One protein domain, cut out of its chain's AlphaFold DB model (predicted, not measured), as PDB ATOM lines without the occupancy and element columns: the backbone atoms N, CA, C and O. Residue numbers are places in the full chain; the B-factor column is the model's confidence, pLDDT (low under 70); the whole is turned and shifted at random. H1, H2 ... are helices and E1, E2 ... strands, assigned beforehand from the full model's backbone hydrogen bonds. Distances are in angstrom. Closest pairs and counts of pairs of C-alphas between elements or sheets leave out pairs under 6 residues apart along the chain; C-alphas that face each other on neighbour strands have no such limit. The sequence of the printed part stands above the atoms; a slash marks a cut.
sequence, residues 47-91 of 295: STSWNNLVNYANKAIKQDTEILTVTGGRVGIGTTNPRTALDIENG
ATOM      1  N   SER A  47      28.992 -18.668 -20.069       73.56
ATOM      2  CA  SER A  47      28.747 -19.308 -18.768       73.56
ATOM      3  C   SER A  47      27.599 -20.323 -18.848       73.56
ATOM      4  O   SER A  47      27.676 -21.394 -18.252       73.56
ATOM      5  N   THR A  48      26.572 -20.039 -19.654       76.38
ATOM      6  CA  THR A  48      25.451 -20.945 -19.920       76.38
ATOM      7  C   THR A  48      25.883 -22.211 -20.660       76.38
ATOM      8  O   THR A  48      25.534 -23.309 -20.229       76.38
ATOM      9  N   SER A  49      26.654 -22.103 -21.749       71.75
ATOM     10  CA  SER A  49      27.099 -23.292 -22.496       71.75
ATOM     11  C   SER A  49      28.104 -24.132 -21.703       71.75
ATOM     12  O   SER A  49      28.055 -25.359 -21.781       71.75
ATOM     13  N   TRP A  50      28.940 -23.496 -20.876       73.69
ATOM     14  CA  TRP A  50      29.832 -24.181 -19.940       73.69
ATOM     15  C   TRP A  50      29.065 -24.931 -18.846       73.69
ATOM     16  O   TRP A  50      29.289 -26.122 -18.642       73.69
ATOM     17  N   ASN A  51      28.108 -24.274 -18.185       75.75
ATOM     18  CA  ASN A  51      27.291 -24.906 -17.147       75.75
ATOM     19  C   ASN A  51      26.476 -26.076 -17.705       75.75
ATOM     20  O   ASN A  51      26.369 -27.113 -17.055       75.75
ATOM     21  N   ASN A  52      25.949 -25.948 -18.923       73.06
ATOM     22  CA  ASN A  52      25.252 -27.043 -19.591       73.06
ATOM     23  C   ASN A  52      26.194 -28.223 -19.855       73.06
ATOM     24  O   ASN A  52      25.855 -29.346 -19.496       73.06
ATOM     25  N   LEU A  53      27.387 -27.983 -20.409       74.06
ATOM     26  CA  LEU A  53      28.385 -29.031 -20.647       74.06
ATOM     27  C   LEU A  53      28.785 -29.748 -19.351       74.06
ATOM     28  O   LEU A  53      28.775 -30.976 -19.307       74.06
ATOM     29  N   VAL A  54      29.088 -28.994 -18.292       73.06
ATOM     30  CA  VAL A  54      29.442 -29.545 -16.976       73.06
ATOM     31  C   VAL A  54      28.282 -30.348 -16.394       73.06
ATOM     32  O   VAL A  54      28.496 -31.445 -15.889       73.06
ATOM     33  N   ASN A  55      27.044 -29.864 -16.507       68.50
ATOM     34  CA  ASN A  55      25.865 -30.597 -16.052       68.50
ATOM     35  C   ASN A  55      25.624 -31.876 -16.858       68.50
ATOM     36  O   ASN A  55      25.239 -32.877 -16.266       68.50
ATOM     37  N   TYR A  56      25.877 -31.884 -18.169       67.00
ATOM     38  CA  TYR A  56      25.763 -33.087 -18.998       67.00
ATOM     39  C   TYR A  56      26.872 -34.094 -18.721       67.00
ATOM     40  O   TYR A  56      26.571 -35.275 -18.578       67.00
ATOM     41  N   ALA A  57      28.119 -33.647 -18.570       65.00
ATOM     42  CA  ALA A  57      29.220 -34.500 -18.135       65.00
ATOM     43  C   ALA A  57      28.918 -35.088 -16.750       65.00
ATOM     44  O   ALA A  57      28.979 -36.297 -16.568       65.00
ATOM     45  N   ASN A  58      28.460 -34.261 -15.810       63.44
ATOM     46  CA  ASN A  58      28.021 -34.719 -14.498       63.44
ATOM     47  C   ASN A  58      26.789 -35.615 -14.570       63.44
ATOM     48  O   ASN A  58      26.666 -36.470 -13.718       63.44
ATOM     49  N   LYS A  59      25.871 -35.460 -15.527       61.34
ATOM     50  CA  LYS A  59      24.696 -36.333 -15.695       61.34
ATOM     51  C   LYS A  59      25.073 -37.678 -16.321       61.34
ATOM     52  O   LYS A  59      24.523 -38.695 -15.920       61.34
ATOM     53  N   ALA A  60      26.019 -37.678 -17.259       58.56
ATOM     54  CA  ALA A  60      26.619 -38.883 -17.822       58.56
ATOM     55  C   ALA A  60      27.422 -39.647 -16.757       58.56
ATOM     56  O   ALA A  60      27.338 -40.865 -16.697       58.56
ATOM     57  N   ILE A  61      28.113 -38.924 -15.869       57.28
ATOM     58  CA  ILE A  61      28.824 -39.485 -14.713       57.28
ATOM     59  C   ILE A  61      27.841 -39.850 -13.580       57.28
ATOM     60  O   ILE A  61      28.031 -40.847 -12.913       57.28
ATOM     61  N   LYS A  62      26.731 -39.125 -13.380       53.25
ATOM     62  CA  LYS A  62      25.671 -39.430 -12.388       53.25
ATOM     63  C   LYS A  62      24.675 -40.499 -12.843       53.25
ATOM     64  O   LYS A  62      23.724 -40.770 -12.117       53.25
ATOM     65  N   GLN A  63      24.887 -41.142 -13.992       53.28
ATOM     66  CA  GLN A  63      24.366 -42.501 -14.144       53.28
ATOM     67  C   GLN A  63      25.066 -43.480 -13.174       53.28
ATOM     68  O   GLN A  63      24.522 -44.552 -12.927       53.28
ATOM     69  N   ASP A  64      26.169 -43.075 -12.523       48.75
ATOM     70  CA  ASP A  64      26.788 -43.773 -11.385       48.75
ATOM     71  C   ASP A  64      26.115 -43.451 -10.046       48.75
ATOM     72  O   ASP A  64      26.716 -42.938  -9.098       48.75
ATOM     73  N   THR A  65      24.846 -43.808  -9.911       49.91
ATOM     74  CA  THR A  65      24.402 -44.352  -8.623       49.91
ATOM     75  C   THR A  65      23.339 -45.420  -8.891       49.91
ATOM     76  O   THR A  65      22.158 -45.126  -9.024       49.91
ATOM     77  N   GLU A  66      23.835 -46.660  -9.035       56.00
ATOM     78  CA  GLU A  66      23.238 -47.947  -8.611       56.00
ATOM     79  C   GLU A  66      22.707 -49.011  -9.591       56.00
ATOM     80  O   GLU A  66      22.428 -50.103  -9.098       56.00
ATOM     81  N   ILE A  67      22.600 -48.857 -10.922       71.31
ATOM     82  CA  ILE A  67      21.846 -49.898 -11.684       71.31
ATOM     83  C   ILE A  67      22.558 -50.552 -12.876       71.31
ATOM     84  O   ILE A  67      22.201 -51.679 -13.188       71.31
ATOM     85  N   LEU A  68      23.584 -49.982 -13.516       78.12
ATOM     86  CA  LEU A  68      24.221 -50.662 -14.660       78.12
ATOM     87  C   LEU A  68      25.716 -50.346 -14.792       78.12
ATOM     88  O   LEU A  68      26.087 -49.254 -15.203       78.12
ATOM     89  N   THR A  69      26.569 -51.331 -14.523       80.75
ATOM     90  CA  THR A  69      28.023 -51.276 -14.708       80.75
ATOM     91  C   THR A  69      28.424 -52.101 -15.923       80.75
ATOM     92  O   THR A  69      27.987 -53.239 -16.066       80.75
ATOM     93  N   VAL A  70      29.329 -51.597 -16.765       85.12
ATOM     94  CA  VAL A  70      30.022 -52.422 -17.768       85.12
ATOM     95  C   VAL A  70      31.513 -52.410 -17.468       85.12
ATOM     96  O   VAL A  70      32.145 -51.359 -17.471       85.12
ATOM     97  N   THR A  71      32.103 -53.567 -17.169       81.00
ATOM     98  CA  THR A  71      33.528 -53.667 -16.814       81.00
ATOM     99  C   THR A  71      34.111 -54.975 -17.328       81.00
ATOM    100  O   THR A  71      33.537 -56.042 -17.129       81.00
ATOM    101  N   GLY A  72      35.246 -54.905 -18.032       83.56
ATOM    102  CA  GLY A  72      35.934 -56.096 -18.549       83.56
ATOM    103  C   GLY A  72      35.092 -56.954 -19.506       83.56
ATOM    104  O   GLY A  72      35.263 -58.169 -19.537       83.56
ATOM    105  N   GLY A  73      34.153 -56.345 -20.244       87.94
ATOM    106  CA  GLY A  73      33.228 -57.052 -21.142       87.94
ATOM    107  C   GLY A  73      32.039 -57.729 -20.446       87.94
ATOM    108  O   GLY A  73      31.349 -58.530 -21.068       87.94
ATOM    109  N   ARG A  74      31.802 -57.425 -19.167       90.88
ATOM    110  CA  ARG A  74      30.697 -57.951 -18.356       90.88
ATOM    111  C   ARG A  74      29.738 -56.833 -17.975       90.88
ATOM    112  O   ARG A  74      30.168 -55.688 -17.850       90.88
ATOM    113  N   VAL A  75      28.477 -57.181 -17.752       90.88
ATOM    114  CA  VAL A  75      27.409 -56.272 -17.333       90.88
ATOM    115  C   VAL A  75      27.012 -56.593 -15.891       90.88
ATOM    116  O   VAL A  75      26.621 -57.715 -15.593       90.88
ATOM    117  N   GLY A  76      27.117 -55.621 -14.994       89.25
ATOM    118  CA  GLY A  76      26.616 -55.691 -13.626       89.25
ATOM    119  C   GLY A  76      25.353 -54.851 -13.478       89.25
ATOM    120  O   GLY A  76      25.334 -53.714 -13.933       89.25
ATOM    121  N   ILE A  77      24.314 -55.370 -12.832       88.50
ATOM    122  CA  ILE A  77      23.148 -54.598 -12.403       88.50
ATOM    123  C   ILE A  77      23.132 -54.597 -10.883       88.50
ATOM    124  O   ILE A  77      22.994 -55.648 -10.258       88.50
ATOM    125  N   GLY A  78      23.321 -53.424 -10.278       85.25
ATOM    126  CA  GLY A  78      23.445 -53.335  -8.823       85.25
ATOM    127  C   GLY A  78      24.800 -53.736  -8.247       85.25
ATOM    128  O   GLY A  78      24.943 -53.807  -7.034       85.25
ATOM    129  N   THR A  79      25.790 -54.000  -9.102       85.50
ATOM    130  CA  THR A  79      27.159 -54.334  -8.706       85.50
ATOM    131  C   THR A  79      28.161 -53.661  -9.634       85.50
ATOM    132  O   THR A  79      27.912 -53.521 -10.836       85.50
ATOM    133  N   THR A  80      29.298 -53.234  -9.090       87.44
ATOM    134  CA  THR A  80      30.422 -52.664  -9.852       87.44
ATOM    135  C   THR A  80      31.501 -53.698 -10.182       87.44
ATOM    136  O   THR A  80      32.416 -53.417 -10.955       87.44
ATOM    137  N   ASN A  81      31.390 -54.916  -9.642       88.62
ATOM    138  CA  ASN A  81      32.382 -55.982  -9.786       88.62
ATOM    139  C   ASN A  81      31.746 -57.288 -10.307       88.62
ATOM    140  O   ASN A  81      31.804 -58.307  -9.616       88.62
ATOM    141  N   PRO A  82      31.168 -57.297 -11.528       91.75
ATOM    142  CA  PRO A  82      30.447 -58.456 -12.053       91.75
ATOM    143  C   PRO A  82      31.332 -59.709 -12.170       91.75
ATOM    144  O   PRO A  82      32.397 -59.713 -12.809       91.75
ATOM    145  N   ARG A  83      30.869 -60.816 -11.582       93.94
ATOM    146  CA  ARG A  83      31.575 -62.110 -11.548       93.94
ATOM    147  C   ARG A  83      31.349 -62.935 -12.812       93.94
ATOM    148  O   ARG A  83      32.217 -63.724 -13.191       93.94
ATOM    149  N   THR A  84      30.234 -62.704 -13.492       94.44
ATOM    150  CA  THR A  84      29.792 -63.382 -14.720       94.44
ATOM    151  C   THR A  84      29.512 -62.371 -15.835       94.44
ATOM    152  O   THR A  84      29.624 -61.168 -15.631       94.44
ATOM    153  N   ALA A  85      29.197 -62.845 -17.048       95.19
ATOM    154  CA  ALA A  85      28.908 -61.967 -18.190       95.19
ATOM    155  C   ALA A  85      27.733 -61.008 -17.926       95.19
ATOM    156  O   ALA A  85      27.778 -59.858 -18.355       95.19
ATOM    157  N   LEU A  86      26.727 -61.482 -17.189       93.50
ATOM    158  CA  LEU A  86      25.672 -60.690 -16.570       93.50
ATOM    159  C   LEU A  86      25.622 -61.068 -15.088       93.50
ATOM    160  O   LEU A  86      25.541 -62.260 -14.784       93.50
ATOM    161  N   ASP A  87      25.699 -60.083 -14.200       91.94
ATOM    162  CA  ASP A  87      25.638 -60.261 -12.747       91.94
ATOM    163  C   ASP A  87      24.628 -59.272 -12.152       91.94
ATOM    164  O   ASP A  87      24.689 -58.083 -12.457       91.94
ATOM    165  N   ILE A  88      23.667 -59.753 -11.364       90.38
ATOM    166  CA  ILE A  88      22.559 -58.945 -10.834       90.38
ATOM    167  C   ILE A  88      22.532 -59.114  -9.314       90.38
ATOM    168  O   ILE A  88      22.127 -60.164  -8.820       90.38
ATOM    169  N   GLU A  89      22.935 -58.078  -8.574       87.06
ATOM    170  CA  GLU A  89      23.068 -58.118  -7.104       87.06
ATOM    171  C   GLU A  89      22.106 -57.155  -6.369       87.06
ATOM    172  O   GLU A  89      22.147 -57.063  -5.147       87.06
ATOM    173  N   ASN A  90      21.199 -56.471  -7.079       76.00
ATOM    174  CA  ASN A  90      20.252 -55.494  -6.501       76.00
ATOM    175  C   ASN A  90      18.777 -55.908  -6.670       76.00
ATOM    176  O   ASN A  90      17.912 -55.107  -7.020       76.00
ATOM    177  N   GLY A  91      18.497 -57.199  -6.474       75.12
ATOM    178  CA  GLY A  91      17.132 -57.718  -6.374       75.12
ATOM    179  C   GLY A  91      16.629 -57.697  -4.933       75.12
ATOM    180  O   GLY A  91      17.400 -57.897  -3.995       75.12
TER     181      GLY A  91
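AT A GLANCE: This is residues 47 to 91 of the 295 residues of an uncharacterized protein of uncultured bacterium (gcode 4) (UniProt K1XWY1). Look first for one long helix, H1, sticking out as a free arm from a small head, a three-stranded sheet with its loops. The printed part has 45 residues, with one named helix and three named strands in the order H1, E1, E2, E3. The sheet, in the order E1, E2, E3, is mixed, and the class is mixed, helices and strands. The whole is only just extended, close to loose, with a radius of gyration of the C-alphas of 14.1 A and spans of 44 by 22 by 10 A.

HOW THE PARTS SIT: Start at H1, residues 47 to 61; every O i to N i+4 pair in it is within hydrogen-bond range, and it is not on the sheet. Next, E1, residues 69 to 71, and E2, residues 74 to 77, form an antiparallel hairpin at 160 degrees, with N 69 and O 76 within hydrogen-bond range at 2.7 A. E3, residues 86 to 88, is parallel to E2 at 19 degrees, with N 77 and O 87 within range at 2.8 A.

IN THESE COORDINATES: Find C-alpha 47 at (28.747, -19.308, -18.768); from there H1 runs 20.6 A to C-alpha 61. E2 is 10.2 A long, and E3 ends at C-alpha 88, (22.559, -58.945, -10.834).

THE WHOLE: The two C-alphas farthest apart, of Ser 47 and Thr 84, are 44.3 A apart. The printed part has no cut and no long link. Residues 55 to 66 have pLDDT under 70.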